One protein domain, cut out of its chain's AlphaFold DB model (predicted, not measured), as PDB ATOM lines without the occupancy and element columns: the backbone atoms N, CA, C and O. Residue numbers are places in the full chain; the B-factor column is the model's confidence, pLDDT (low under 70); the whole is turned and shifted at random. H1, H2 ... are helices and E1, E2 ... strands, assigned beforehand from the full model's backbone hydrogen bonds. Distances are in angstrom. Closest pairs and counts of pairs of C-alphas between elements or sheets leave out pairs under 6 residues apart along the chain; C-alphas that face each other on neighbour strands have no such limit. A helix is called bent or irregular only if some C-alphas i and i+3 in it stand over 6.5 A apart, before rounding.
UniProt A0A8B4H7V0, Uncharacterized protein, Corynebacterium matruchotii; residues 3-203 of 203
ATOM      1  N   TYR A   3     -13.508 -47.902  45.210       78.06
ATOM      2  CA  TYR A   3     -12.742 -46.738  44.784       78.06
ATOM      3  C   TYR A   3     -11.831 -47.107  43.623       78.06
ATOM      4  O   TYR A   3     -11.081 -48.078  43.713       78.06
ATOM      5  N   TYR A   4     -11.850 -46.295  42.573       84.25
ATOM      6  CA  TYR A   4     -10.845 -46.339  41.516       84.25
ATOM      7  C   TYR A   4     -10.041 -45.045  41.537       84.25
ATOM      8  O   TYR A   4     -10.620 -43.960  41.575       84.25
ATOM      9  N   ARG A   5      -8.712 -45.157  41.542       88.50
ATOM     10  CA  ARG A   5      -7.792 -44.031  41.731       88.50
ATOM     11  C   ARG A   5      -6.848 -43.893  40.552       88.50
ATOM     12  O   ARG A   5      -6.234 -44.871  40.137       88.50
ATOM     13  N   LEU A   6      -6.679 -42.662  40.090       89.31
ATOM     14  CA  LEU A   6      -5.705 -42.289  39.075       89.31
ATOM     15  C   LEU A   6      -4.874 -41.115  39.588       89.31
ATOM     16  O   LEU A   6      -5.425 -40.074  39.939       89.31
ATOM     17  N   LYS A   7      -3.550 -41.274  39.629       90.25
ATOM     18  CA  LYS A   7      -2.620 -40.205  40.007       90.25
ATOM     19  C   LYS A   7      -1.962 -39.626  38.757       90.25
ATOM     20  O   LYS A   7      -1.409 -40.390  37.972       90.25
ATOM     21  N   GLN A   8      -1.973 -38.302  38.621       88.69
ATOM     22  CA  GLN A   8      -1.289 -37.573  37.553       88.69
ATOM     23  C   GLN A   8      -0.566 -36.367  38.148       88.69
ATOM     24  O   GLN A   8      -1.202 -35.425  38.618       88.69
ATOM     25  N   GLY A   9       0.767 -36.406  38.145       89.88
ATOM     26  CA  GLY A   9       1.574 -35.409  38.847       89.88
ATOM     27  C   GLY A   9       1.186 -35.321  40.328       89.88
ATOM     28  O   GLY A   9       1.185 -36.331  41.044       89.88
ATOM     29  N   ASP A  10       0.824 -34.115  40.760       93.06
ATOM     30  CA  ASP A  10       0.365 -33.807  42.118       93.06
ATOM     31  C   ASP A  10      -1.124 -34.116  42.353       93.06
ATOM     32  O   ASP A  10      -1.561 -34.172  43.506       93.06
ATOM     33  N   LEU A  11      -1.903 -34.320  41.287       94.50
ATOM     34  CA  LEU A  11      -3.341 -34.552  41.364       94.50
ATOM     35  C   LEU A  11      -3.655 -36.035  41.559       94.50
ATOM     36  O   LEU A  11      -3.045 -36.924  40.955       94.50
ATOM     37  N   LEU A  12      -4.668 -36.298  42.377       93.75
ATOM     38  CA  LEU A  12      -5.283 -37.608  42.526       93.75
ATOM     39  C   LEU A  12      -6.766 -37.498  42.198       93.75
ATOM     40  O   LEU A  12      -7.507 -36.772  42.864       93.75
ATOM     41  N   PHE A  13      -7.185 -38.275  41.210       93.62
ATOM     42  CA  PHE A  13      -8.574 -38.438  40.838       93.62
ATOM     43  C   PHE A  13      -9.130 -39.726  41.427       93.62
ATOM     44  O   PHE A  13      -8.487 -40.776  41.347       93.62
ATOM     45  N   GLU A  14     -10.331 -39.665  41.991       92.94
ATOM     46  CA  GLU A  14     -10.966 -40.817  42.620       92.94
ATOM     47  C   GLU A  14     -12.431 -40.958  42.217       92.94
ATOM     48  O   GLU A  14     -13.245 -40.058  42.418       92.94
ATOM     49  N   LEU A  15     -12.775 -42.125  41.676       92.31
ATOM     50  CA  LEU A  15     -14.145 -42.541  41.420       92.31
ATOM     51  C   LEU A  15     -14.659 -43.325  42.626       92.31
ATOM     52  O   LEU A  15     -14.189 -44.430  42.895       92.31
ATOM     53  N   SER A  16     -15.629 -42.756  43.333       90.69
ATOM     54  CA  SER A  16     -16.300 -43.369  44.476       90.69
ATOM     55  C   SER A  16     -17.634 -43.963  44.037       90.69
ATOM     56  O   SER A  16     -18.542 -43.229  43.644       90.69
ATOM     57  N   ILE A  17     -17.769 -45.283  44.162       90.75
ATOM     58  CA  ILE A  17     -18.995 -46.026  43.856       90.75
ATOM     59  C   ILE A  17     -19.573 -46.590  45.156       90.75
ATOM     60  O   ILE A  17     -18.990 -47.468  45.806       90.75
ATOM     61  N   THR A  18     -20.756 -46.107  45.519       90.56
ATOM     62  CA  THR A  18     -21.521 -46.587  46.672       90.56
ATOM     63  C   THR A  18     -22.775 -47.280  46.167       90.56
ATOM     64  O   THR A  18     -23.531 -46.702  45.402       90.56
ATOM     65  N   ALA A  19     -23.000 -48.518  46.595       91.56
ATOM     66  CA  ALA A  19     -24.149 -49.318  46.198       91.56
ATOM     67  C   ALA A  19     -24.884 -49.818  47.442       91.56
ATOM     68  O   ALA A  19     -24.250 -50.207  48.425       91.56
ATOM     69  N   SER A  20     -26.211 -49.807  47.388       92.94
ATOM     70  CA  SER A  20     -27.096 -50.408  48.386       92.94
ATOM     71  C   SER A  20     -28.196 -51.210  47.688       92.94
ATOM     72  O   SER A  20     -28.494 -50.927  46.522       92.94
ATOM     73  N   PRO A  21     -28.784 -52.238  48.330       91.69
ATOM     74  CA  PRO A  21     -29.860 -53.009  47.710       91.69
ATOM     75  C   PRO A  21     -30.980 -52.084  47.222       91.69
ATOM     76  O   PRO A  21     -31.415 -51.191  47.956       91.69
ATOM     77  N   SER A  22     -31.450 -52.273  45.988       89.38
ATOM     78  CA  SER A  22     -32.618 -51.535  45.511       89.38
ATOM     79  C   SER A  22     -33.857 -51.945  46.308       89.38
ATOM     80  O   SER A  22     -34.096 -53.126  46.557       89.38
ATOM     81  N   LYS A  23     -34.672 -50.954  46.684       87.62
ATOM     82  CA  LYS A  23     -35.951 -51.184  47.372       87.62
ATOM     83  C   LYS A  23     -37.034 -51.752  46.448       87.62
ATOM     84  O   LYS A  23     -38.020 -52.274  46.950       87.62
ATOM     85  N   TYR A  24     -36.867 -51.609  45.131       87.69
ATOM     86  CA  TYR A  24     -37.916 -51.886  44.140       87.69
ATOM     87  C   TYR A  24     -37.585 -53.047  43.196       87.69
ATOM     88  O   TYR A  24     -38.492 -53.624  42.611       87.69
ATOM     89  N   ASP A  25     -36.303 -53.379  43.033       90.50
ATOM     90  CA  ASP A  25     -35.841 -54.434  42.126       90.50
ATOM     91  C   ASP A  25     -34.675 -55.184  42.772       90.50
ATOM     92  O   ASP A  25     -33.541 -54.709  42.773       90.50
ATOM     93  N   HIS A  26     -34.956 -56.358  43.336       90.88
ATOM     94  CA  HIS A  26     -33.970 -57.151  44.072       90.88
ATOM     95  C   HIS A  26     -32.840 -57.713  43.199       90.88
ATOM     96  O   HIS A  26     -31.859 -58.205  43.747       90.88
ATOM     97  N   THR A  27     -32.940 -57.606  41.869       91.94
ATOM     98  CA  THR A  27     -31.861 -57.964  40.933       91.94
ATOM     99  C   THR A  27     -30.887 -56.807  40.688       91.94
ATOM    100  O   THR A  27     -29.946 -56.928  39.900       91.94
ATOM    101  N   LYS A  28     -31.098 -55.657  41.349       92.56
ATOM    102  CA  LYS A  28     -30.311 -54.441  41.129       92.56
ATOM    103  C   LYS A  28     -29.821 -53.783  42.411       92.56
ATOM    104  O   LYS A  28     -30.502 -53.713  43.436       92.56
ATOM    105  N   TRP A  29     -28.643 -53.189  42.307       93.56
ATOM    106  CA  TRP A  29     -28.124 -52.204  43.240       93.56
ATOM    107  C   TRP A  29     -28.683 -50.818  42.924       93.56
ATOM    108  O   TRP A  29     -28.696 -50.399  41.769       93.56
ATOM    109  N   SER A  30     -29.080 -50.071  43.951       93.81
ATOM    110  CA  SER A  30     -29.156 -48.612  43.888       93.81
ATOM    111  C   SER A  30     -27.745 -48.058  44.067       93.81
ATOM    112  O   SER A  30     -27.176 -48.112  45.158       93.81
ATOM    113  N   THR A  31     -27.156 -47.584  42.975       92.62
ATOM    114  CA  THR A  31     -25.751 -47.180  42.911       92.62
ATOM    115  C   THR A  31     -25.639 -45.671  42.768       92.62
ATOM    116  O   THR A  31     -26.289 -45.072  41.919       92.62
ATOM    117  N   HIS A  32     -24.793 -45.058  43.584       92.12
ATOM    118  CA  HIS A  32     -24.441 -43.650  43.535       92.12
ATOM    119  C   HIS A  32     -22.950 -43.512  43.239       92.12
ATOM    120  O   HIS A  32     -22.116 -44.135  43.903       92.12
ATOM    121  N   ILE A  33     -22.621 -42.695  42.242       93.38
ATOM    122  CA  ILE A  33     -21.257 -42.539  41.740       93.38
ATOM    123  C   ILE A  33     -20.868 -41.070  41.803       93.38
ATOM    124  O   ILE A  33     -21.583 -40.211  41.284       93.38
ATOM    125  N   THR A  34     -19.717 -40.785  42.402       91.19
ATOM    126  CA  THR A  34     -19.120 -39.447  42.399       91.19
ATOM    127  C   THR A  34     -17.669 -39.547  41.963       91.19
ATOM    128  O   THR A  34     -16.978 -40.493  42.336       91.19
ATOM    129  N   TYR A  35     -17.204 -38.568  41.193       93.19
ATOM    130  CA  TYR A  35     -15.804 -38.437  40.829       93.19
ATOM    131  C   TYR A  35     -15.209 -37.202  41.506       93.19
ATOM    132  O   TYR A  35     -15.854 -36.157  41.619       93.19
ATOM    133  N   TYR A  36     -14.000 -37.350  42.023       93.50
ATOM    134  CA  TYR A  36     -13.334 -36.387  42.887       93.50
ATOM    135  C   TYR A  36     -11.945 -36.071  42.348       93.50
ATOM    136  O   TYR A  36     -11.300 -36.954  41.785       93.50
ATOM    137  N   ALA A  37     -11.475 -34.842  42.564       94.94
ATOM    138  CA  ALA A  37     -10.078 -34.478  42.365       94.94
ATOM    139  C   ALA A  37      -9.516 -33.845  43.638       94.94
ATOM    140  O   ALA A  37     -10.142 -32.996  44.282       94.94
ATOM    141  N   SER A  38      -8.326 -34.298  44.009       94.50
ATOM    142  CA  SER A  38      -7.663 -33.954  45.257       94.50
ATOM    143  C   SER A  38      -6.190 -33.642  45.030       94.50
ATOM    144  O   SER A  38      -5.587 -34.060  44.039       94.50
ATOM    145  N   LEU A  39      -5.621 -32.921  45.987       94.81
ATOM    146  CA  LEU A  39      -4.214 -32.577  46.108       94.81
ATOM    147  C   LEU A  39      -3.672 -33.243  47.382       94.81
ATOM    148  O   LEU A  39      -3.642 -32.617  48.448       94.81
ATOM    149  N   PRO A  40      -3.236 -34.519  47.321       92.31
ATOM    150  CA  PRO A  40      -2.905 -35.299  48.514       92.31
ATOM    151  C   PRO A  40      -1.809 -34.683  49.390       92.31
ATOM    152  O   PRO A  40      -1.766 -34.957  50.591       92.31
ATOM    153  N   LYS A  41      -0.950 -33.819  48.824       93.25
ATOM    154  CA  LYS A  41       0.080 -33.084  49.577       93.25
ATOM    155  C   LYS A  41      -0.500 -32.218  50.701       93.25
ATOM    156  O   LYS A  41       0.134 -32.083  51.744       93.25
ATOM    157  N   PHE A  42      -1.733 -31.729  50.546       94.19
ATOM    158  CA  PHE A  42      -2.444 -30.967  51.578       94.19
ATOM    159  C   PHE A  42      -3.260 -31.841  52.528       94.19
ATOM    160  O   PHE A  42      -3.914 -31.321  53.421       94.19
ATOM    161  N   GLY A  43      -3.202 -33.171  52.410       91.69
ATOM    162  CA  GLY A  43      -3.968 -34.067  53.276       91.69
ATOM    163  C   GLY A  43      -3.687 -33.879  54.769       91.69
ATOM    164  O   GLY A  43      -4.609 -33.986  55.570       91.69
ATOM    165  N   LYS A  44      -2.440 -33.562  55.146       92.06
ATOM    166  CA  LYS A  44      -2.086 -33.244  56.542       92.06
ATOM    167  C   LYS A  44      -2.653 -31.895  56.982       92.06
ATOM    168  O   LYS A  44      -3.253 -31.828  58.044       92.06
ATOM    169  N   LEU A  45      -2.500 -30.861  56.151       94.19
ATOM    170  CA  LEU A  45      -3.052 -29.533  56.430       94.19
ATOM    171  C   LEU A  45      -4.577 -29.607  56.583       94.19
ATOM    172  O   LEU A  45      -5.102 -29.120  57.571       94.19
ATOM    173  N   HIS A  46      -5.269 -30.309  55.681       92.50
ATOM    174  CA  HIS A  46      -6.718 -30.500  55.747       92.50
ATOM    175  C   HIS A  46      -7.161 -31.148  57.070       92.50
ATOM    176  O   HIS A  46      -8.102 -30.682  57.700       92.50
ATOM    177  N   VAL A  47      -6.455 -32.187  57.535       91.62
ATOM    178  CA  VAL A  47      -6.749 -32.796  58.842       91.62
ATOM    179  C   VAL A  47      -6.543 -31.799  59.980       91.62
ATOM    180  O   VAL A  47      -7.396 -31.721  60.853       91.62
ATOM    181  N   GLU A  48      -5.452 -31.033  59.981       92.94
ATOM    182  CA  GLU A  48      -5.159 -30.069  61.051       92.94
ATOM    183  C   GLU A  48      -6.129 -28.881  61.089       92.94
ATOM    184  O   GLU A  48      -6.423 -28.383  62.177       92.94
ATOM    185  N   LEU A  49      -6.651 -28.461  59.933       92.25
ATOM    186  CA  LEU A  49      -7.675 -27.417  59.842       92.25
ATOM    187  C   LEU A  49      -8.974 -27.844  60.542       92.25
ATOM    188  O   LEU A  49      -9.581 -27.032  61.226       92.25
ATOM    189  N   GLN A  50      -9.344 -29.127  60.460       89.62
ATOM    190  CA  GLN A  50     -10.633 -29.634  60.952       89.62
ATOM    191  C   GLN A  50     -10.536 -30.550  62.184       89.62
ATOM    192  O   GLN A  50     -11.550 -31.071  62.649       89.62
ATOM    193  N   LYS A  51      -9.335 -30.807  62.726       89.69
ATOM    194  CA  LYS A  51      -9.092 -31.887  63.712       89.69
ATOM    195  C   LYS A  51     -10.002 -31.851  64.939       89.69
ATOM    196  O   LYS A  51     -10.286 -32.903  65.511       89.69
ATOM    197  N   ASN A  52     -10.439 -30.660  65.342       91.44
ATOM    198  CA  ASN A  52     -11.315 -30.457  66.487       91.44
ATOM    199  C   ASN A  52     -12.552 -29.610  66.152       91.44
ATOM    200  O   ASN A  52     -13.148 -29.028  67.053       91.44
ATOM    201  N   SER A  53     -12.930 -29.554  64.873       87.19
ATOM    202  CA  SER A  53     -14.133 -28.852  64.429       87.19
ATOM    203  C   SER A  53     -15.389 -29.448  65.072       87.19
ATOM    204  O   SER A  53     -15.490 -30.669  65.247       87.19
ATOM    205  N   SER A  54     -16.341 -28.573  65.405       87.94
ATOM    206  CA  SER A  54     -17.716 -28.941  65.778       87.94
ATOM    207  C   SER A  54     -18.624 -29.131  64.560       87.94
ATOM    208  O   SER A  54     -19.695 -29.716  64.672       87.94
ATOM    209  N   PHE A  55     -18.230 -28.596  63.403       87.06
ATOM    210  CA  PHE A  55     -19.126 -28.379  62.262       87.06
ATOM    211  C   PHE A  55     -18.809 -29.303  61.090       87.06
ATOM    212  O   PHE A  55     -19.696 -29.649  60.311       87.06
ATOM    213  N   SER A  56     -17.549 -29.730  60.975       81.56
ATOM    214  CA  SER A  56     -17.076 -30.585  59.892       81.56
ATOM    215  C   SER A  56     -16.214 -31.732  60.422       81.56
ATOM    216  O   SER A  56     -15.220 -31.496  61.107       81.56
ATOM    217  N   PRO A  57     -16.526 -32.999  60.102       78.38
ATOM    218  CA  PRO A  57     -15.688 -34.109  60.526       78.38
ATOM    219  C   PRO A  57     -14.337 -34.065  59.789       78.38
ATOM    220  O   PRO A  57     -14.322 -34.004  58.555       78.38
ATOM    221  N   PRO A  58     -13.194 -34.169  60.492       77.19
ATOM    222  CA  PRO A  58     -11.898 -34.150  59.834       77.19
ATOM    223  C   PRO A  58     -11.700 -35.407  58.974       77.19
ATOM    224  O   PRO A  58     -12.139 -36.502  59.350       77.19
ATOM    225  N   PRO A  59     -10.962 -35.321  57.852       76.19
ATOM    226  CA  PRO A  59     -10.748 -36.449  56.954       76.19
ATOM    227  C   PRO A  59      -9.686 -37.417  57.512       76.19
ATOM    228  O   PRO A  59      -8.618 -37.590  56.932       76.19
ATOM    229  N   THR A  60      -9.944 -38.067  58.649       65.00
ATOM    230  CA  THR A  60      -8.936 -38.796  59.453       65.00
ATOM    231  C   THR A  60      -8.712 -40.258  59.059       65.00
ATOM    232  O   THR A  60      -7.664 -40.820  59.379       65.00
ATOM    233  N   GLY A  61      -9.624 -40.882  58.310       60.50
ATOM    234  CA  GLY A  61      -9.512 -42.297  57.937       60.50
ATOM    235  C   GLY A  61      -8.293 -42.627  57.045       60.50
ATOM    236  O   GLY A  61      -7.955 -41.836  56.157       60.50
ATOM    237  N   PRO A  62      -7.652 -43.809  57.197       51.56
ATOM    238  CA  PRO A  62      -6.579 -44.276  56.306       51.56
ATOM    239  C   PRO A  62      -7.030 -44.414  54.842       51.56
ATOM    240  O   PRO A  62      -6.219 -44.281  53.931       51.56
ATOM    241  N   ASN A  63      -8.336 -44.598  54.627       51.19
ATOM    242  CA  ASN A  63      -8.989 -44.631  53.319       51.19
ATOM    243  C   ASN A  63      -9.882 -43.403  53.067       51.19
ATOM    244  O   ASN A  63     -10.752 -43.466  52.204       51.19
ATOM    245  N   SER A  64      -9.706 -42.309  53.820       62.78
ATOM    246  CA  SER A  64     -10.495 -41.092  53.616       62.78
ATOM    247  C   SER A  64     -10.096 -40.439  52.297       62.78
ATOM    248  O   SER A  64      -9.047 -39.801  52.192       62.78
ATOM    249  N   SER A  65     -10.952 -40.594  51.298       60.47
ATOM    250  CA  SER A  65     -10.865 -39.934  49.997       60.47
ATOM    251  C   SER A  65     -11.000 -38.411  50.054       60.47
ATOM    252  O   SER A  65     -10.812 -37.726  49.055       60.47
ATOM    253  N   PHE A  66     -11.285 -37.870  51.239       73.12
ATOM    254  CA  PHE A  66     -11.535 -36.453  51.467       73.12
ATOM    255  C   PHE A  66     -10.260 -35.642  51.766       73.12
ATOM    256  O   PHE A  66     -10.307 -34.416  51.846       73.12
ATOM    257  N   LYS A  67      -9.091 -36.280  51.920       87.56
ATOM    258  CA  LYS A  67      -7.830 -35.566  52.199       87.56
ATOM    259  C   LYS A  67      -7.381 -34.729  50.996       87.56
ATOM    260  O   LYS A  67      -7.180 -35.262  49.911       87.56
ATOM    261  N   GLY A  68      -7.179 -33.425  51.211       90.62
ATOM    262  CA  GLY A  68      -6.806 -32.478  50.151       90.62
ATOM    263  C   GLY A  68      -7.818 -32.380  49.002       90.62
ATOM    264  O   GLY A  68      -7.444 -32.001  47.896       90.62
ATOM    265  N   LEU A  69      -9.069 -32.789  49.221       91.75
ATOM    266  CA  LEU A  69     -10.115 -32.738  48.209       91.75
ATOM    267  C   LEU A  69     -10.446 -31.280  47.869       91.75
ATOM    268  O   LEU A  69     -10.668 -30.484  48.777       91.75
ATOM    269  N   PHE A  70     -10.485 -30.937  46.581       94.94
ATOM    270  CA  PHE A  70     -10.833 -29.578  46.142       94.94
ATOM    271  C   PHE A  70     -11.967 -29.560  45.118       94.94
ATOM    272  O   PHE A  70     -12.761 -28.619  45.105       94.94
ATOM    273  N   ALA A  71     -12.101 -30.611  44.305       95.12
ATOM    274  CA  ALA A  71     -13.100 -30.662  43.249       95.12
ATOM    275  C   ALA A  71     -13.934 -31.940  43.264       95.12
ATOM    276  O   ALA A  71     -13.509 -33.022  43.674       95.12
ATOM    277  N   THR A  72     -15.147 -31.805  42.745       94.19
ATOM    278  CA  THR A  72     -16.103 -32.888  42.560       94.19
ATOM    279  C   THR A  72     -16.813 -32.736  41.225       94.19
ATOM    280  O   THR A  72     -17.111 -31.629  40.780       94.19
ATOM    281  N   SER A  73     -17.059 -33.853  40.554       92.94
ATOM    282  CA  SER A  73     -17.665 -33.866  39.232       92.94
ATOM    283  C   SER A  73     -19.108 -33.362  39.253       92.94
ATOM    284  O   SER A  73     -19.863 -33.655  40.189       92.94
ATOM    285  N   ARG A  74     -19.522 -32.687  38.180       90.31
ATOM    286  CA  ARG A  74     -20.895 -32.222  37.958       90.31
ATOM    287  C   ARG A  74     -21.744 -33.284  37.270       90.31
ATOM    288  O   ARG A  74     -21.295 -33.957  36.340       90.31
ATOM    289  N   ASN A  75     -22.999 -33.387  37.700       87.62
ATOM    290  CA  ASN A  75     -24.018 -34.110  36.947       87.62
ATOM    291  C   ASN A  75     -24.367 -33.317  35.677       87.62
ATOM    292  O   ASN A  75     -24.341 -32.086  35.680       87.62
ATOM    293  N   TYR A  76     -24.700 -34.022  34.602       81.06
ATOM    294  CA  TYR A  76     -25.277 -33.416  33.413       81.06
ATOM    295  C   TYR A  76     -26.667 -32.835  33.715       81.06
ATOM    296  O   TYR A  76     -27.567 -33.537  34.175       81.06
ATOM    297  N   VAL A  77     -26.864 -31.562  33.378       73.88
ATOM    298  CA  VAL A  77     -28.169 -30.887  33.387       73.88
ATOM    299  C   VAL A  77     -28.408 -30.357  31.973       73.88
ATOM    300  O   VAL A  77     -27.470 -29.817  31.393       73.88
ATOM    301  N   PRO A  78     -29.608 -30.488  31.374       70.31
ATOM    302  CA  PRO A  78     -29.879 -29.931  30.049       70.31
ATOM    303  C   PRO A  78     -29.454 -28.456  29.941       70.31
ATOM    304  O   PRO A  78     -29.834 -27.637  30.773       70.31
ATOM    305  N   GLY A  79     -28.637 -28.126  28.935       65.56
ATOM    306  CA  GLY A  79     -28.056 -26.785  28.760       65.56
ATOM    307  C   GLY A  79     -26.745 -26.538  29.523       65.56
ATOM    308  O   GLY A  79     -26.061 -25.555  29.251       65.56
ATOM    309  N   GLN A  80     -26.340 -27.447  30.409       65.25
ATOM    310  CA  GLN A  80     -25.026 -27.479  31.050       65.25
ATOM    311  C   GLN A  80     -24.257 -28.736  30.629       65.25
ATOM    312  O   GLN A  80     -24.824 -29.750  30.226       65.25
ATOM    313  N   ARG A  81     -22.928 -28.668  30.689       72.38
ATOM    314  CA  ARG A  81     -22.073 -29.844  30.515       72.38
ATOM    315  C   ARG A  81     -21.803 -30.471  31.889       72.38
ATOM    316  O   ARG A  81     -21.888 -29.796  32.909       72.38
ATOM    317  N   GLY A  82     -21.572 -31.777  31.893       84.75
ATOM    318  CA  GLY A  82     -21.438 -32.625  33.073       84.75
ATOM    319  C   GLY A  82     -21.575 -34.088  32.656       84.75
ATOM    320  O   GLY A  82     -21.760 -34.376  31.468       84.75
ATOM    321  N   PHE A  83     -21.505 -35.008  33.609       90.31
ATOM    322  CA  PHE A  83     -21.576 -36.439  33.325       90.31
ATOM    323  C   PHE A  83     -22.918 -37.027  33.779       90.31
ATOM    324  O   PHE A  83     -23.294 -36.856  34.938       90.31
ATOM    325  N   PRO A  84     -23.657 -37.741  32.911       88.38
ATOM    326  CA  PRO A  84     -25.016 -38.209  33.216       88.38
ATOM    327  C   PRO A  84     -25.076 -39.311  34.289       88.38
ATOM    328  O   PRO A  84     -26.150 -39.595  34.826       88.38
ATOM    329  N   TRP A  85     -23.939 -39.943  34.587       90.69
ATOM    330  CA  TRP A  85     -23.786 -40.969  35.619       90.69
ATOM    331  C   TRP A  85     -23.388 -40.401  36.989       90.69
ATOM    332  O   TRP A  85     -23.489 -41.103  37.994       90.69
ATOM    333  N   VAL A  86     -22.937 -39.144  37.052       91.06
ATOM    334  CA  VAL A  86     -22.477 -38.512  38.293       91.06
ATOM    335  C   VAL A  86     -23.658 -38.100  39.156       91.06
ATOM    336  O   VAL A  86     -24.600 -37.475  38.677       91.06
ATOM    337  N   ARG A  87     -23.567 -38.379  40.461       81.81
ATOM    338  CA  ARG A  87     -24.526 -37.943  41.491       81.81
ATOM    339  C   ARG A  87     -25.985 -38.285  41.159       81.81
ATOM    340  O   ARG A  87     -26.914 -37.582  41.552       81.81
ATOM    341  N   ARG A  88     -26.185 -39.373  40.413       84.38
ATOM    342  CA  ARG A  88     -27.488 -39.938  40.067       84.38
ATOM    343  C   ARG A  88     -27.577 -41.347  40.632       84.38
ATOM    344  O   ARG A  88     -26.594 -42.084  40.613       84.38
ATOM    345  N   PHE A  89     -28.762 -41.727  41.102       87.69
ATOM    346  CA  PHE A  89     -29.040 -43.120  41.430       87.69
ATOM    347  C   PHE A  89     -29.193 -43.928  40.141       87.69
ATOM    348  O   PHE A  89     -30.113 -43.703  39.351       87.69
ATOM    349  N   LEU A  90     -28.255 -44.842  39.923       91.44
ATOM    350  CA  LEU A  90     -28.236 -45.795  38.824       91.44
ATOM    351  C   LEU A  90     -28.652 -47.165  39.350       91.44
ATOM    352  O   LEU A  90     -28.148 -47.620  40.375       91.44
ATOM    353  N   HIS A  91     -29.555 -47.831  38.641       93.25
ATOM    354  CA  HIS A  91     -29.984 -49.182  38.983       93.25
ATOM    355  C   HIS A  91     -29.177 -50.185  38.169       93.25
ATOM    356  O   HIS A  91     -29.479 -50.394  36.995       93.25
ATOM    357  N   LEU A  92     -28.143 -50.748  38.793       94.06
ATOM    358  CA  LEU A  92     -27.167 -51.624  38.141       94.06
ATOM    359  C   LEU A  92     -27.388 -53.075  38.551       94.06
ATOM    360  O   LEU A  92     -27.730 -53.318  39.705       94.06
ATOM    361  N   GLU A  93     -27.204 -54.034  37.645       95.50
ATOM    362  CA  GLU A  93     -27.404 -55.459  37.954       95.50
ATOM    363  C   GLU A  93     -26.499 -55.913  39.119       95.50
ATOM    364  O   GLU A  93     -25.347 -55.487  39.218       95.50
ATOM    365  N   ASN A  94     -27.004 -56.728  40.050       92.75
ATOM    366  CA  ASN A  94     -26.258 -57.056  41.275       92.75
ATOM    367  C   ASN A  94     -25.388 -58.316  41.200       92.75
ATOM    368  O   ASN A  94     -24.365 -58.372  41.881       92.75
ATOM    369  N   GLU A  95     -25.776 -59.291  40.382       88.81
ATOM    370  CA  GLU A  95     -25.102 -60.590  40.270       88.81
ATOM    371  C   GLU A  95     -24.160 -60.687  39.063       88.81
ATOM    372  O   GLU A  95     -23.233 -61.495  39.063       88.81
ATOM    373  N   THR A  96     -24.371 -59.873  38.023       89.69
ATOM    374  CA  THR A  96     -23.608 -59.948  36.765       89.69
ATOM    375  C   THR A  96     -23.323 -58.569  36.176       89.69
ATOM    376  O   THR A  96     -24.004 -57.590  36.475       89.69
ATOM    377  N   ILE A  97     -22.322 -58.487  35.293       89.31
ATOM    378  CA  ILE A  97     -22.091 -57.312  34.441       89.31
ATOM    379  C   ILE A  97     -23.105 -57.368  33.291       89.31
ATOM    380  O   ILE A  97     -22.836 -57.924  32.225       89.31
ATOM    381  N   GLY A  98     -24.305 -56.848  33.544       93.00
ATOM    382  CA  GLY A  98     -25.393 -56.791  32.574       93.00
ATOM    383  C   GLY A  98     -25.354 -55.555  31.663       93.00
ATOM    384  O   GLY A  98     -24.388 -54.781  31.664       93.00
ATOM    385  N   PRO A  99     -26.407 -55.339  30.854       95.00
ATOM    386  CA  PRO A  99     -26.492 -54.210  29.929       95.00
ATOM    387  C   PRO A  99     -26.309 -52.835  30.584       95.00
ATOM    388  O   PRO A  99     -25.707 -51.953  29.963       95.00
ATOM    389  N   THR A 100     -26.791 -52.626  31.818       93.19
ATOM    390  CA  THR A 100     -26.646 -51.317  32.477       93.19
ATOM    391  C   THR A 100     -25.216 -51.062  32.940       93.19
ATOM    392  O   THR A 100     -24.701 -49.965  32.707       93.19
ATOM    393  N   TRP A 101     -24.526 -52.080  33.463       93.81
ATOM    394  CA  TRP A 101     -23.086 -52.003  33.711       93.81
ATOM    395  C   TRP A 101     -22.291 -51.740  32.433       93.81
ATOM    396  O   TRP A 101     -21.484 -50.816  32.401       93.81
ATOM    397  N   CYS A 102     -22.544 -52.488  31.357       95.31
ATOM    398  CA  CYS A 102     -21.861 -52.287  30.075       95.31
ATOM    399  C   CYS A 102     -22.045 -50.861  29.532       95.31
ATOM    400  O   CYS A 102     -21.104 -50.263  29.012       95.31
ATOM    401  N   SER A 103     -23.249 -50.298  29.661       94.50
ATOM    402  CA  SER A 103     -23.524 -48.909  29.278       94.50
ATOM    403  C   SER A 103     -22.743 -47.909  30.134       94.50
ATOM    404  O   SER A 103     -22.182 -46.954  29.598       94.50
ATOM    405  N   LEU A 104     -22.679 -48.129  31.451       94.06
ATOM    406  CA  LEU A 104     -21.930 -47.276  32.372       94.06
ATOM    407  C   LEU A 104     -20.420 -47.325  32.102       94.06
ATOM    408  O   LEU A 104     -19.785 -46.279  32.026       94.06
ATOM    409  N   LEU A 105     -19.855 -48.515  31.898       93.94
ATOM    410  CA  LEU A 105     -18.427 -48.687  31.616       93.94
ATOM    411  C   LEU A 105     -18.019 -47.971  30.320       93.94
ATOM    412  O   LEU A 105     -17.051 -47.221  30.318       93.94
ATOM    413  N   ARG A 106     -18.827 -48.072  29.256       95.19
ATOM    414  CA  ARG A 106     -18.598 -47.303  28.017       95.19
ATOM    415  C   ARG A 106     -18.668 -45.791  28.230       95.19
ATOM    416  O   ARG A 106     -17.988 -45.041  27.535       95.19
ATOM    417  N   GLN A 107     -19.518 -45.327  29.150       93.81
ATOM    418  CA  GLN A 107     -19.544 -43.914  29.524       93.81
ATOM    419  C   GLN A 107     -18.263 -43.535  30.260       93.81
ATOM    420  O   GLN A 107     -17.681 -42.518  29.912       93.81
ATOM    421  N   PHE A 108     -17.772 -44.353  31.195       93.94
ATOM    422  CA  PHE A 108     -16.492 -44.106  31.869       93.94
ATOM    423  C   PHE A 108     -15.317 -44.027  30.898       93.94
ATOM    424  O   PHE A 108     -14.548 -43.072  30.984       93.94
ATOM    425  N   ASP A 109     -15.219 -44.961  29.949       93.06
ATOM    426  CA  ASP A 109     -14.142 -44.987  28.950       93.06
ATOM    427  C   ASP A 109     -14.076 -43.689  28.136       93.06
ATOM    428  O   ASP A 109     -12.999 -43.215  27.779       93.06
ATOM    429  N   ARG A 110     -15.238 -43.088  27.860       92.88
ATOM    430  CA  ARG A 110     -15.340 -41.816  27.139       92.88
ATOM    431  C   ARG A 110     -15.140 -40.604  28.051       92.88
ATOM    432  O   ARG A 110     -14.491 -39.639  27.660       92.88
ATOM    433  N   ASP A 111     -15.748 -40.626  29.230       93.25
ATOM    434  CA  ASP A 111     -15.967 -39.441  30.055       93.25
ATOM    435  C   ASP A 111     -14.803 -39.171  31.022       93.25
ATOM    436  O   ASP A 111     -14.428 -38.014  31.217       93.25
ATOM    437  N   LEU A 112     -14.196 -40.214  31.608       92.00
ATOM    438  CA  LEU A 112     -13.105 -40.050  32.578       92.00
ATOM    439  C   LEU A 112     -11.854 -39.398  31.969       92.00
ATOM    440  O   LEU A 112     -11.314 -38.497  32.614       92.00
ATOM    441  N   PRO A 113     -11.405 -39.745  30.743       92.19
ATOM    442  CA  PRO A 113     -10.277 -39.053  30.117       92.19
ATOM    443  C   PRO A 113     -10.536 -37.558  29.902       92.19
ATOM    444  O   PRO A 113      -9.629 -36.750  30.077       92.19
ATOM    445  N   ILE A 114     -11.777 -37.177  29.576       91.94
ATOM    446  CA  ILE A 114     -12.172 -35.772  29.395       91.94
ATOM    447  C   ILE A 114     -12.107 -35.032  30.733       91.94
ATOM    448  O   ILE A 114     -11.494 -33.970  30.822       91.94
ATOM    449  N   ALA A 115     -12.711 -35.604  31.779       91.25
ATOM    450  CA  ALA A 115     -12.700 -35.036  33.126       91.25
ATOM    451  C   ALA A 115     -11.271 -34.834  33.644       91.25
ATOM    452  O   ALA A 115     -10.946 -33.808  34.237       91.25
ATOM    453  N   TRP A 116     -10.423 -35.834  33.416       90.88
ATOM    454  CA  TRP A 116      -9.029 -35.831  33.825       90.88
ATOM    455  C   TRP A 116      -8.215 -34.768  33.080       90.88
ATOM    456  O   TRP A 116      -7.508 -33.982  33.720       90.88
ATOM    457  N   ALA A 117      -8.316 -34.714  31.751       92.81
ATOM    458  CA  ALA A 117      -7.607 -33.722  30.950       92.81
ATOM    459  C   ALA A 117      -7.969 -32.292  31.379       92.81
ATOM    460  O   ALA A 117      -7.076 -31.466  31.511       92.81
ATOM    461  N   ASP A 118      -9.240 -32.032  31.701       94.50
ATOM    462  CA  ASP A 118      -9.722 -30.699  32.087       94.50
ATOM    463  C   ASP A 118      -8.938 -30.061  33.247       94.50
ATOM    464  O   ASP A 118      -8.736 -28.856  33.231       94.50
ATOM    465  N   LEU A 119      -8.467 -30.845  34.227       95.12
ATOM    466  CA  LEU A 119      -7.682 -30.318  35.357       95.12
ATOM    467  C   LEU A 119      -6.183 -30.614  35.256       95.12
ATOM    468  O   LEU A 119      -5.373 -29.845  35.758       95.12
ATOM    469  N   SER A 120      -5.792 -31.743  34.661       92.19
ATOM    470  CA  SER A 120      -4.396 -32.205  34.727       92.19
ATOM    471  C   SER A 120      -3.426 -31.483  33.802       92.19
ATOM    472  O   SER A 120      -2.224 -31.542  34.045       92.19
ATOM    473  N   VAL A 121      -3.932 -30.829  32.758       92.06
ATOM    474  CA  VAL A 121      -3.124 -29.999  31.853       92.06
ATOM    475  C   VAL A 121      -3.370 -28.505  32.063       92.06
ATOM    476  O   VAL A 121      -2.944 -27.702  31.241       92.06
ATOM    477  N   ALA A 122      -4.091 -28.133  33.122       93.81
ATOM    478  CA  ALA A 122      -4.378 -26.740  33.422       93.81
ATOM    479  C   ALA A 122      -3.122 -26.042  33.958       93.81
ATOM    480  O   ALA A 122      -2.558 -26.474  34.964       93.81
ATOM    481  N   ASP A 123      -2.726 -24.945  33.310       92.25
ATOM    482  CA  ASP A 123      -1.641 -24.083  33.794       92.25
ATOM    483  C   ASP A 123      -2.045 -23.377  35.097       92.25
ATOM    484  O   ASP A 123      -1.261 -23.297  36.044       92.25
ATOM    485  N   ASP A 124      -3.298 -22.907  35.155       95.31
ATOM    486  CA  ASP A 124      -3.900 -22.332  36.351       95.31
ATOM    487  C   ASP A 124      -5.082 -23.183  36.835       95.31
ATOM    488  O   ASP A 124      -6.185 -23.125  36.289       95.31
ATOM    489  N   LEU A 125      -4.844 -23.993  37.869       95.50
ATOM    490  CA  LEU A 125      -5.849 -24.896  38.427       95.50
ATOM    491  C   LEU A 125      -7.008 -24.141  39.100       95.50
ATOM    492  O   LEU A 125      -8.155 -24.583  39.003       95.50
ATOM    493  N   TYR A 126      -6.724 -23.024  39.772       95.75
ATOM    494  CA  TYR A 126      -7.726 -22.183  40.423       95.75
ATOM    495  C   TYR A 126      -8.682 -21.575  39.391       95.75
ATOM    496  O   TYR A 126      -9.894 -21.760  39.497       95.75
ATOM    497  N   GLU A 127      -8.153 -20.938  38.344       96.19
ATOM    498  CA  GLU A 127      -8.963 -20.343  37.272       96.19
ATOM    499  C   GLU A 127      -9.722 -21.404  36.469       96.19
ATOM    500  O   GLU A 127     -10.906 -21.235  36.147       96.19
ATOM    501  N   GLN A 128      -9.079 -22.546  36.201       95.75
ATOM    502  CA  GLN A 128      -9.714 -23.659  35.504       95.75
ATOM    503  C   GLN A 128     -10.979 -24.136  36.227       95.75
ATOM    504  O   GLN A 128     -11.965 -24.478  35.579       95.75
ATOM    505  N   MET A 129     -11.009 -24.118  37.560       95.00
ATOM    506  CA  MET A 129     -12.185 -24.535  38.326       95.00
ATOM    507  C   MET A 129     -13.409 -23.622  38.137       95.00
ATOM    508  O   MET A 129     -14.539 -24.107  38.239       95.00
ATOM    509  N   PHE A 130     -13.226 -22.339  37.808       92.38
ATOM    510  CA  PHE A 130     -14.337 -21.436  37.466       92.38
ATOM    511  C   PHE A 130     -14.865 -21.673  36.050       92.38
ATOM    512  O   PHE A 130     -16.063 -21.534  35.797       92.38
ATOM    513  N   GLN A 131     -13.979 -22.055  35.134       91.75
ATOM    514  CA  GLN A 131     -14.302 -22.294  33.727       91.75
ATOM    515  C   GLN A 131     -14.758 -23.734  33.466       91.75
ATOM    516  O   GLN A 131     -15.382 -24.023  32.436       91.75
ATOM    517  N   SER A 132     -14.454 -24.641  34.399       91.25
ATOM    518  CA  SER A 132     -14.678 -26.063  34.228       91.25
ATOM    519  C   SER A 132     -16.151 -26.374  34.029       91.25
ATOM    520  O   SER A 132     -17.050 -26.020  34.799       91.25
ATOM    521  N   LYS A 133     -16.377 -27.144  32.973       89.25
ATOM    522  CA  LYS A 133     -17.675 -27.708  32.623       89.25
ATOM    523  C   LYS A 133     -17.948 -29.027  33.337       89.25
ATOM    524  O   LYS A 133     -19.074 -29.507  33.307       89.25
ATOM    525  N   TYR A 134     -16.928 -29.625  33.939       92.19
ATOM    526  CA  TYR A 134     -16.974 -30.984  34.469       92.19
ATOM    527  C   TYR A 134     -16.833 -31.013  35.984       92.19
ATOM    528  O   TYR A 134     -17.319 -31.951  36.613       92.19
ATOM    529  N   TRP A 135     -16.236 -29.975  36.565       93.94
ATOM    530  CA  TRP A 135     -15.883 -29.907  37.972       93.94
ATOM    531  C   TRP A 135     -16.572 -28.740  38.672       93.94
ATOM    532  O   TRP A 135     -16.860 -27.691  38.097       93.94
ATOM    533  N   ALA A 136     -16.898 -28.948  39.936       93.25
ATOM    534  CA  ALA A 136     -17.330 -27.924  40.867       93.25
ATOM    535  C   ALA A 136     -16.417 -27.976  42.089       93.25
ATOM    536  O   ALA A 136     -15.873 -29.037  42.410       93.25
ATOM    537  N   TRP A 137     -16.278 -26.847  42.780       94.00
ATOM    538  CA  TRP A 137     -15.656 -26.823  44.096       94.00
ATOM    539  C   TRP A 137     -16.382 -27.812  45.015       94.00
ATOM    540  O   TRP A 137     -17.611 -27.793  45.104       94.00
ATOM    541  N   TYR A 138     -15.635 -28.724  45.637       87.69
ATOM    542  CA  TYR A 138     -16.201 -29.625  46.646       87.69
ATOM    543  C   TYR A 138     -16.471 -28.868  47.948       87.69
ATOM    544  O   TYR A 138     -17.529 -29.018  48.549       87.69
ATOM    545  N   ASP A 139     -15.512 -28.030  48.324       82.88
ATOM    546  CA  ASP A 139     -15.547 -27.126  49.462       82.88
ATOM    547  C   ASP A 139     -14.967 -25.796  48.973       82.88
ATOM    548  O   ASP A 139     -13.848 -25.767  48.455       82.88
ATOM    549  N   LEU A 140     -15.749 -24.719  49.059       85.25
ATOM    550  CA  LEU A 140     -15.316 -23.406  48.583       85.25
ATOM    551  C   LEU A 140     -14.181 -22.839  49.434       85.25
ATOM    552  O   LEU A 140     -13.304 -22.193  48.880       85.25
ATOM    553  N   LEU A 141     -14.155 -23.103  50.739       91.00
ATOM    554  CA  LEU A 141     -13.122 -22.575  51.624       91.00
ATOM    555  C   LEU A 141     -11.823 -23.341  51.403       91.00
ATOM    556  O   LEU A 141     -10.834 -22.794  50.907       91.00
ATOM    557  N   HIS A 142     -11.852 -24.639  51.699       92.00
ATOM    558  CA  HIS A 142     -10.660 -25.479  51.680       92.00
ATOM    559  C   HIS A 142     -10.197 -25.809  50.260       92.00
ATOM    560  O   HIS A 142      -8.997 -25.823  49.993       92.00
ATOM    561  N   GLY A 143     -11.121 -26.048  49.326       93.94
ATOM    562  CA  GLY A 143     -10.770 -26.384  47.948       93.94
ATOM    563  C   GLY A 143     -10.046 -25.240  47.241       93.94
ATOM    564  O   GLY A 143      -8.995 -25.460  46.636       93.94
ATOM    565  N   GLN A 144     -10.555 -24.013  47.379       96.12
ATOM    566  CA  GLN A 144      -9.895 -22.820  46.844       96.12
ATOM    567  C   GLN A 144      -8.539 -22.596  47.509       96.12
ATOM    568  O   GLN A 144      -7.534 -22.496  46.809       96.12
ATOM    569  N   LEU A 145      -8.474 -22.656  48.842       97.38
ATOM    570  CA  LEU A 145      -7.217 -22.541  49.579       97.38
ATOM    571  C   LEU A 145      -6.156 -23.539  49.081       97.38
ATOM    572  O   LEU A 145      -5.023 -23.156  48.799       97.38
ATOM    573  N   PHE A 146      -6.504 -24.820  48.927       96.94
ATOM    574  CA  PHE A 146      -5.547 -25.839  48.483       96.94
ATOM    575  C   PHE A 146      -5.065 -25.620  47.050       96.94
ATOM    576  O   PHE A 146      -3.904 -25.902  46.760       96.94
ATOM    577  N   THR A 147      -5.918 -25.119  46.157       97.06
ATOM    578  CA  THR A 147      -5.502 -24.789  44.783       97.06
ATOM    579  C   THR A 147      -4.584 -23.562  44.741       97.06
ATOM    580  O   THR A 147      -3.523 -23.643  44.126       97.06
ATOM    581  N   LEU A 148      -4.876 -22.503  45.506       97.81
ATOM    582  CA  LEU A 148      -3.985 -21.339  45.648       97.81
ATOM    583  C   LEU A 148      -2.610 -21.742  46.206       97.81
ATOM    584  O   LEU A 148      -1.572 -21.420  45.623       97.81
ATOM    585  N   LEU A 149      -2.591 -22.534  47.284       97.75
ATOM    586  CA  LEU A 149      -1.354 -23.066  47.865       97.75
ATOM    587  C   LEU A 149      -0.619 -24.011  46.902       97.75
ATOM    588  O   LEU A 149       0.611 -24.047  46.896       97.75
ATOM    589  N   HIS A 150      -1.336 -24.798  46.089       96.56
ATOM    590  CA  HIS A 150      -0.724 -25.684  45.091       96.56
ATOM    591  C   HIS A 150       0.105 -24.893  44.082       96.56
ATOM    592  O   HIS A 150       1.209 -25.323  43.743       96.56
ATOM    593  N   GLN A 151      -0.433 -23.752  43.657       96.19
ATOM    594  CA  GLN A 151       0.129 -22.865  42.644       96.19
ATOM    595  C   GLN A 151       1.069 -21.807  43.222       96.19
ATOM    596  O   GLN A 151       1.531 -20.941  42.487       96.19
ATOM    597  N   GLN A 152       1.362 -21.874  44.525       96.94
ATOM    598  CA  GLN A 152       2.246 -20.931  45.209       96.94
ATOM    599  C   GLN A 152       1.750 -19.474  45.145       96.94
ATOM    600  O   GLN A 152       2.536 -18.533  45.258       96.94
ATOM    601  N   ARG A 153       0.431 -19.274  45.003       97.62
ATOM    602  CA  ARG A 153      -0.232 -17.964  45.091       97.62
ATOM    603  C   ARG A 153      -0.384 -17.588  46.567       97.62
ATOM    604  O   ARG A 153      -1.470 -17.637  47.132       97.62
ATOM    605  N   TRP A 154       0.750 -17.330  47.218       98.00
ATOM    606  CA  TRP A 154       0.850 -17.208  48.674       98.00
ATOM    607  C   TRP A 154       0.027 -16.063  49.248       98.00
ATOM    608  O   TRP A 154      -0.685 -16.266  50.227       98.00
ATOM    609  N   ASP A 155       0.121 -14.886  48.634       98.06
ATOM    610  CA  ASP A 155      -0.581 -13.698  49.114       98.06
ATOM    611  C   ASP A 155      -2.104 -13.873  48.929       98.06
ATOM    612  O   ASP A 155      -2.854 -13.632  49.869       98.06
ATOM    613  N   ASP A 156      -2.547 -14.454  47.807       98.06
ATOM    614  CA  ASP A 156      -3.960 -14.794  47.571       98.06
ATOM    615  C   ASP A 156      -4.482 -15.853  48.557       98.06
ATOM    616  O   ASP A 156      -5.623 -15.789  49.002       98.06
ATOM    617  N   ALA A 157      -3.661 -16.848  48.918       98.00
ATOM    618  CA  ALA A 157      -4.038 -17.859  49.906       98.00
ATOM    619  C   ALA A 157      -4.219 -17.251  51.308       98.00
ATOM    620  O   ALA A 157      -5.127 -17.655  52.040       98.00
ATOM    621  N   LEU A 158      -3.368 -16.284  51.672       98.38
ATOM    622  CA  LEU A 158      -3.489 -15.522  52.915       98.38
ATOM    623  C   LEU A 158      -4.725 -14.620  52.889       98.38
ATOM    624  O   LEU A 158      -5.504 -14.637  53.838       98.38
ATOM    625  N   GLU A 159      -4.942 -13.877  51.805       98.12
ATOM    626  CA  GLU A 159      -6.135 -13.042  51.642       98.12
ATOM    627  C   GLU A 159      -7.415 -13.880  51.744       98.12
ATOM    628  O   GLU A 159      -8.324 -13.525  52.493       98.12
ATOM    629  N   HIS A 160      -7.447 -15.039  51.079       97.19
ATOM    630  CA  HIS A 160      -8.582 -15.957  51.107       97.19
ATOM    631  C   HIS A 160      -8.893 -16.463  52.516       97.19
ATOM    632  O   HIS A 160     -10.046 -16.413  52.924       97.19
ATOM    633  N   VAL A 161      -7.905 -16.930  53.291       97.25
ATOM    634  CA  VAL A 161      -8.181 -17.398  54.666       97.25
ATOM    635  C   VAL A 161      -8.553 -16.242  55.601       97.25
ATOM    636  O   VAL A 161      -9.385 -16.414  56.488       97.25
ATOM    637  N   HIS A 162      -7.990 -15.048  55.391       97.56
ATOM    638  CA  HIS A 162      -8.327 -13.857  56.174       97.56
ATOM    639  C   HIS A 162      -9.704 -13.276  55.836       97.56
ATOM    640  O   HIS A 162     -10.258 -12.543  56.655       97.56
ATOM    641  N   SER A 163     -10.270 -13.594  54.669       97.25
ATOM    642  CA  SER A 163     -11.627 -13.180  54.308       97.25
ATOM    643  C   SER A 163     -12.711 -14.074  54.913       97.25
ATOM    644  O   SER A 163     -13.891 -13.752  54.780       97.25
ATOM    645  N   TRP A 164     -12.347 -15.206  55.524       96.50
ATOM    646  CA  TRP A 164     -13.308 -16.099  56.167       96.50
ATOM    647  C   TRP A 164     -13.900 -15.457  57.420       96.50
ATOM    648  O   TRP A 164     -13.251 -14.706  58.149       96.50
ATOM    649  N   THR A 165     -15.149 -15.805  57.695       96.38
ATOM    650  CA  THR A 165     -15.894 -15.386  58.880       96.38
ATOM    651  C   THR A 165     -16.403 -16.601  59.648       96.38
ATOM    652  O   THR A 165     -16.475 -17.710  59.116       96.38
ATOM    653  N   GLU A 166     -16.853 -16.401  60.890       95.12
ATOM    654  CA  GLU A 166     -17.522 -17.460  61.660       95.12
ATOM    655  C   GLU A 166     -18.711 -18.077  60.906       95.12
ATOM    656  O   GLU A 166     -18.992 -19.266  61.046       95.12
ATOM    657  N   LYS A 167     -19.393 -17.285  60.066       94.31
ATOM    658  CA  LYS A 167     -20.517 -17.747  59.243       94.31
ATOM    659  C   LYS A 167     -20.075 -18.681  58.117       94.31
ATOM    660  O   LYS A 167     -20.855 -19.534  57.709       94.31
ATOM    661  N   ASP A 168     -18.856 -18.530  57.617       93.25
ATOM    662  CA  ASP A 168     -18.313 -19.434  56.604       93.25
ATOM    663  C   ASP A 168     -17.943 -20.786  57.225       93.25
ATOM    664  O   ASP A 168     -18.196 -21.829  56.624       93.25
ATOM    665  N   ILE A 169     -17.428 -20.774  58.461       92.19
ATOM    666  CA  ILE A 169     -17.123 -21.981  59.244       92.19
ATOM    667  C   ILE A 169     -18.400 -22.708  59.694       92.19
ATOM    668  O   ILE A 169     -18.498 -23.930  59.595       92.19
ATOM    669  N   ASN A 170     -19.393 -21.959  60.177       92.62
ATOM    670  CA  ASN A 170     -20.644 -22.483  60.719       92.62
ATOM    671  C   ASN A 170     -21.867 -21.835  60.043       92.62
ATOM    672  O   ASN A 170     -22.581 -21.030  60.654       92.62
ATOM    673  N   PRO A 171     -22.153 -22.186  58.778       89.75
ATOM    674  CA  PRO A 171     -23.219 -21.545  58.014       89.75
ATOM    675  C   PRO A 171     -24.621 -21.830  58.560       89.75
ATOM    676  O   PRO A 171     -25.551 -21.068  58.289       89.75
ATOM    677  N   GLN A 172     -24.789 -22.907  59.330       90.94
ATOM    678  CA  GLN A 172     -26.058 -23.268  59.965       90.94
ATOM    679  C   GLN A 172     -26.228 -22.676  61.371       90.94
ATOM    680  O   GLN A 172     -27.319 -22.784  61.928       90.94
ATOM    681  N   GLY A 173     -25.191 -22.050  61.937       91.25
ATOM    682  CA  GLY A 173     -25.248 -21.473  63.280       91.25
ATOM    683  C   GLY A 173     -25.454 -22.515  64.380       91.25
ATOM    684  O   GLY A 173     -26.144 -22.240  65.358       91.25
ATOM    685  N   PHE A 174     -24.908 -23.723  64.216       91.00
ATOM    686  CA  PHE A 174     -24.978 -24.759  65.245       91.00
ATOM    687  C   PHE A 174     -24.159 -24.378  66.479       91.00
ATOM    688  O   PHE A 174     -23.137 -23.699  66.374       91.00
ATOM    689  N   GLU A 175     -24.590 -24.831  67.651       91.38
ATOM    690  CA  GLU A 175     -23.772 -24.714  68.855       91.38
ATOM    691  C   GLU A 175     -22.546 -25.627  68.745       91.38
ATOM    692  O   GLU A 175     -22.614 -26.718  68.174       91.38
ATOM    693  N   ALA A 176     -21.418 -25.171  69.288       93.12
ATOM    694  CA  ALA A 176     -20.215 -25.985  69.356       93.12
ATOM    695  C   ALA A 176     -20.446 -27.200  70.266       93.12
ATOM    696  O   ALA A 176     -21.038 -27.084  71.343       93.12
ATOM    697  N   GLU A 177     -19.953 -28.365  69.854       91.88
ATOM    698  CA  GLU A 177     -20.042 -29.560  70.687       91.88
ATOM    699  C   GLU A 177     -19.124 -29.422  71.920       91.88
ATOM    700  O   GLU A 177     -18.034 -28.845  71.828       91.88
ATOM    701  N   PRO A 178     -19.496 -29.982  73.085       92.25
ATOM    702  CA  PRO A 178     -18.640 -29.946  74.267       92.25
ATOM    703  C   PRO A 178     -17.230 -30.501  73.993       92.25
ATOM    704  O   PRO A 178     -17.062 -31.662  73.622       92.25
ATOM    705  N   GLY A 179     -16.202 -29.673  74.208       91.06
ATOM    706  CA  GLY A 179     -14.791 -30.029  73.988       91.06
ATOM    707  C   GLY A 179     -14.285 -29.855  72.547       91.06
ATOM    708  O   GLY A 179     -13.115 -30.140  72.272       91.06
ATOM    709  N   LYS A 180     -15.135 -29.377  71.634       94.12
ATOM    710  CA  LYS A 180     -14.787 -29.010  70.258       94.12
ATOM    711  C   LYS A 180     -14.612 -27.499  70.115       94.12
ATOM    712  O   LYS A 180     -14.953 -26.741  71.020       94.12
ATOM    713  N   TRP A 181     -14.040 -27.075  68.992       95.25
ATOM    714  CA  TRP A 181     -13.849 -25.659  68.696       95.25
ATOM    715  C   TRP A 181     -15.168 -24.958  68.392       95.25
ATOM    716  O   TRP A 181     -16.038 -25.484  67.690       95.25
ATOM    717  N   THR A 182     -15.274 -23.734  68.890       95.50
ATOM    718  CA  THR A 182     -16.193 -22.718  68.380       95.50
ATOM    719  C   THR A 182     -15.824 -22.318  66.947       95.50
ATOM    720  O   THR A 182     -14.720 -22.593  66.472       95.50
ATOM    721  N   ALA A 183     -16.743 -21.645  66.247       95.06
ATOM    722  CA  ALA A 183     -16.482 -21.158  64.891       95.06
ATOM    723  C   ALA A 183     -15.295 -20.179  64.857       95.06
ATOM    724  O   ALA A 183     -14.453 -20.273  63.966       95.06
ATOM    725  N   GLN A 184     -15.186 -19.306  65.867       95.75
ATOM    726  CA  GLN A 184     -14.055 -18.390  66.008       95.75
ATOM    727  C   GLN A 184     -12.729 -19.125  66.254       95.75
ATOM    728  O   GLN A 184     -11.740 -18.817  65.600       95.75
ATOM    729  N   GLU A 185     -12.688 -20.123  67.142       96.38
ATOM    730  CA  GLU A 185     -11.455 -20.889  67.394       96.38
ATOM    731  C   GLU A 185     -10.991 -21.675  66.159       96.38
ATOM    732  O   GLU A 185      -9.789 -21.798  65.912       96.38
ATOM    733  N   GLU A 186     -11.928 -22.210  65.372       95.38
ATOM    734  CA  GLU A 186     -11.614 -22.890  64.115       95.38
ATOM    735  C   GLU A 186     -11.085 -21.908  63.057       95.38
ATOM    736  O   GLU A 186     -10.086 -22.210  62.401       95.38
ATOM    737  N   LEU A 187     -11.675 -20.709  62.956       96.44
ATOM    738  CA  LEU A 187     -11.184 -19.623  62.105       96.44
ATOM    739  C   LEU A 187      -9.768 -19.175  62.506       96.44
ATOM    740  O   LEU A 187      -8.873 -19.124  61.660       96.44
ATOM    741  N   ASP A 188      -9.535 -18.919  63.793       97.38
ATOM    742  CA  ASP A 188      -8.226 -18.515  64.320       97.38
ATOM    743  C   ASP A 188      -7.164 -19.591  64.052       97.38
ATOM    744  O   ASP A 188      -6.030 -19.296  63.657       97.38
ATOM    745  N   ASN A 189      -7.530 -20.867  64.217       96.56
ATOM    746  CA  ASN A 189      -6.657 -21.988  63.888       96.56
ATOM    747  C   ASN A 189      -6.359 -22.062  62.384       96.56
ATOM    748  O   ASN A 189      -5.208 -22.319  62.020       96.56
ATOM    749  N   ALA A 190      -7.353 -21.832  61.522       96.69
ATOM    750  CA  ALA A 190      -7.164 -21.825  60.077       96.69
ATOM    751  C   ALA A 190      -6.189 -20.728  59.641       96.69
ATOM    752  O   ALA A 190      -5.201 -21.031  58.969       96.69
ATOM    753  N   ILE A 191      -6.399 -19.493  60.105       98.06
ATOM    754  CA  ILE A 191      -5.503 -18.359  59.843       98.06
ATOM    755  C   ILE A 191      -4.079 -18.694  60.294       98.06
ATOM    756  O   ILE A 191      -3.135 -18.589  59.513       98.06
ATOM    757  N   ARG A 192      -3.912 -19.163  61.536       98.06
ATOM    758  CA  ARG A 192      -2.596 -19.516  62.085       98.06
ATOM    759  C   ARG A 192      -1.892 -20.587  61.245       98.06
ATOM    760  O   ARG A 192      -0.733 -20.409  60.878       98.06
ATOM    761  N   LEU A 193      -2.571 -21.695  60.939       97.81
ATOM    762  CA  LEU A 193      -1.979 -22.824  60.213       97.81
ATOM    763  C   LEU A 193      -1.615 -22.476  58.771       97.81
ATOM    764  O   LEU A 193      -0.588 -22.939  58.276       97.81
ATOM    765  N   VAL A 194      -2.451 -21.693  58.087       97.94
ATOM    766  CA  VAL A 194      -2.175 -21.267  56.712       97.94
ATOM    767  C   VAL A 194      -0.993 -20.304  56.686       97.94
ATOM    768  O   VAL A 194      -0.088 -20.512  55.882       97.94
ATOM    769  N   THR A 195      -0.930 -19.339  57.606       98.06
ATOM    770  CA  THR A 195       0.224 -18.437  57.743       98.06
ATOM    771  C   THR A 195       1.513 -19.210  58.014       98.06
ATOM    772  O   THR A 195       2.486 -19.061  57.277       98.06
ATOM    773  N   GLU A 196       1.507 -20.137  58.980       97.69
ATOM    774  CA  GLU A 196       2.655 -21.011  59.262       97.69
ATOM    775  C   GLU A 196       3.066 -21.853  58.042       97.69
ATOM    776  O   GLU A 196       4.256 -22.072  57.789       97.69
ATOM    777  N   TYR A 197       2.089 -22.348  57.274       97.62
ATOM    778  CA  TYR A 197       2.354 -23.099  56.053       97.62
ATOM    779  C   TYR A 197       3.013 -22.214  54.992       97.62
ATOM    780  O   TYR A 197       4.026 -22.622  54.419       97.62
ATOM    781  N   VAL A 198       2.479 -21.018  54.740       97.94
ATOM    782  CA  VAL A 198       3.014 -20.071  53.755       97.94
ATOM    783  C   VAL A 198       4.431 -19.640  54.134       97.94
ATOM    784  O   VAL A 198       5.343 -19.796  53.322       97.94
ATOM    785  N   ASP A 199       4.663 -19.217  55.376       96.75
ATOM    786  CA  ASP A 199       5.981 -18.777  55.861       96.75
ATOM    787  C   ASP A 199       7.060 -19.857  55.714       96.75
ATOM    788  O   ASP A 199       8.237 -19.577  55.457       96.75
ATOM    789  N   LYS A 200       6.658 -21.121  55.865       96.19
ATOM    790  CA  LYS A 200       7.551 -22.267  55.715       96.19
ATOM    791  C   LYS A 200       7.913 -22.560  54.256       96.19
ATOM    792  O   LYS A 200       9.028 -23.022  54.020       96.19
ATOM    793  N   HIS A 201       6.999 -22.348  53.308       95.44
ATOM    794  CA  HIS A 201       7.150 -22.796  51.913       95.44
ATOM    795  C   HIS A 201       7.405 -21.665  50.908       95.44
ATOM    796  O   HIS A 201       7.758 -21.956  49.772       95.44
ATOM    797  N   ARG A 202       7.276 -20.394  51.308       91.50
ATOM    798  CA  ARG A 202       7.580 -19.221  50.469       91.50
ATOM    799  C   ARG A 202       9.085 -19.028  50.196       91.50
ATOM    800  O   ARG A 202       9.438 -18.190  49.372       91.50
ATOM    801  N   LYS A 203       9.955 -19.753  50.906       71.38
ATOM    802  CA  LYS A 203      11.418 -19.600  50.863       71.38
ATOM    803  C   LYS A 203      12.070 -20.254  49.654       71.38
ATOM    804  O   LYS A 203      11.699 -21.406  49.345       71.38
TER     805      LYS A 203
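What this domain is: This is residues 3 to 203 of the 203 residues of an uncharacterized protein of Corynebacterium matruchotii (UniProt A0A8B4H7V0). A strongly twisted sheet of six strands has one long, kinked helix, H2, running along it over the long strands E2 and E3. At one end of the sheet sits a cluster of helices: H4 over E4, then H5 and H7 beyond it, these three side by side in a triangle, with H1 packed on H7. The printed part has 201 residues with seven named helices and six named strands, in the order E1 E2 E3 H1 E4 E5 H2 H3 E6 H4 H5 H6 H7. The sheet is branched and antiparallel, and the class is mixed, helices and strands. The whole is compact, with a radius of gyration of the C-alphas of 18.9 A and spans of 54 by 43 by 34 A.

How they stand to each other: Start at E3, residues 28 to 38, with E2, residues 11 to 21, on one side and E4, residues 69 to 73, and E5, residues 89 to 93, on the other. Across these pairs look for N 14 and O 36 at 2.9 A, N 37 and O 71 at 2.9 A, and N 31 and O 90 at 2.8 A. E1, residues 3 to 8, E2 and E3 form a meander of two hairpins, each strand the antiparallel neighbour of the one before; N 6 and O 13 are 2.9 A apart. E6, residues 135 to 137, is antiparallel to E4, with N 72 and O 136 at 2.9 A. H2, residues 99 to 120, is on the sheet at a height of 8.8 A and runs along the strands, at 18 degrees to E2 on the local plane. H4, residues 140 to 150, is over E4 at a height of 6.9 A and runs across the strands; the closest C-alphas, of Phe 70 and Gly 143, are 3.7 A apart. H3, residues 125 to 131, only grazes the sheet and touches H4, closest at C-alphas Tyr 126 and Thr 147, 5.5 A. H5, residues 154 to 162, forms a helical hairpin with H4, closest at C-alphas Leu 148 and Ala 157, 5.5 A. Residues 190 to 198 of H7, residues 183 to 201, touch H5 at a shallow tilt of 9 degrees, opposite ways, closest at C-alphas Val 161 and Ile 191, 5.9 A. H7 also touches H1, residues 40 to 50, closest at C-alphas Leu 49 and Ala 190, 5.6 A, and H6, residues 166 to 169, closest at C-alphas Glu 166 and Ala 183, 5.0 A. Every O i to N i+4 pair is within hydrogen-bond range in H5 and H7; the figures are 5 of 7 in H1, 15 of 18 in H2, 2 of 3 in H3 and 6 of 7 in H4, and H6 is too short for such a pair.

Where its parts are: Find C-alpha 3 at (-12.742, -46.738, 44.784), where E1 begins. E2 is 32.9 A long and E3 30.8 A. From C-alpha 99 at (-26.492, -54.210, 29.929), H2 runs 31.6 A, with a kink of 29 degrees near residue 110. H7 runs 27.0 A to C-alpha 201 at (7.150, -22.796, 51.913). H1 is irregular: C-alphas 41 and 44 are 7.3 A apart.

The domain as a whole: Look for the two farthest C-alphas at Asp 25 and Lys 203, 59.4 A apart. The printed part has no cut; its long links are H1 to E4, E4 to E5 and H6 to H7. The mean pLDDT of the printed part is 90.8, and residues 60 to 65 and 79 to 80 are under 70.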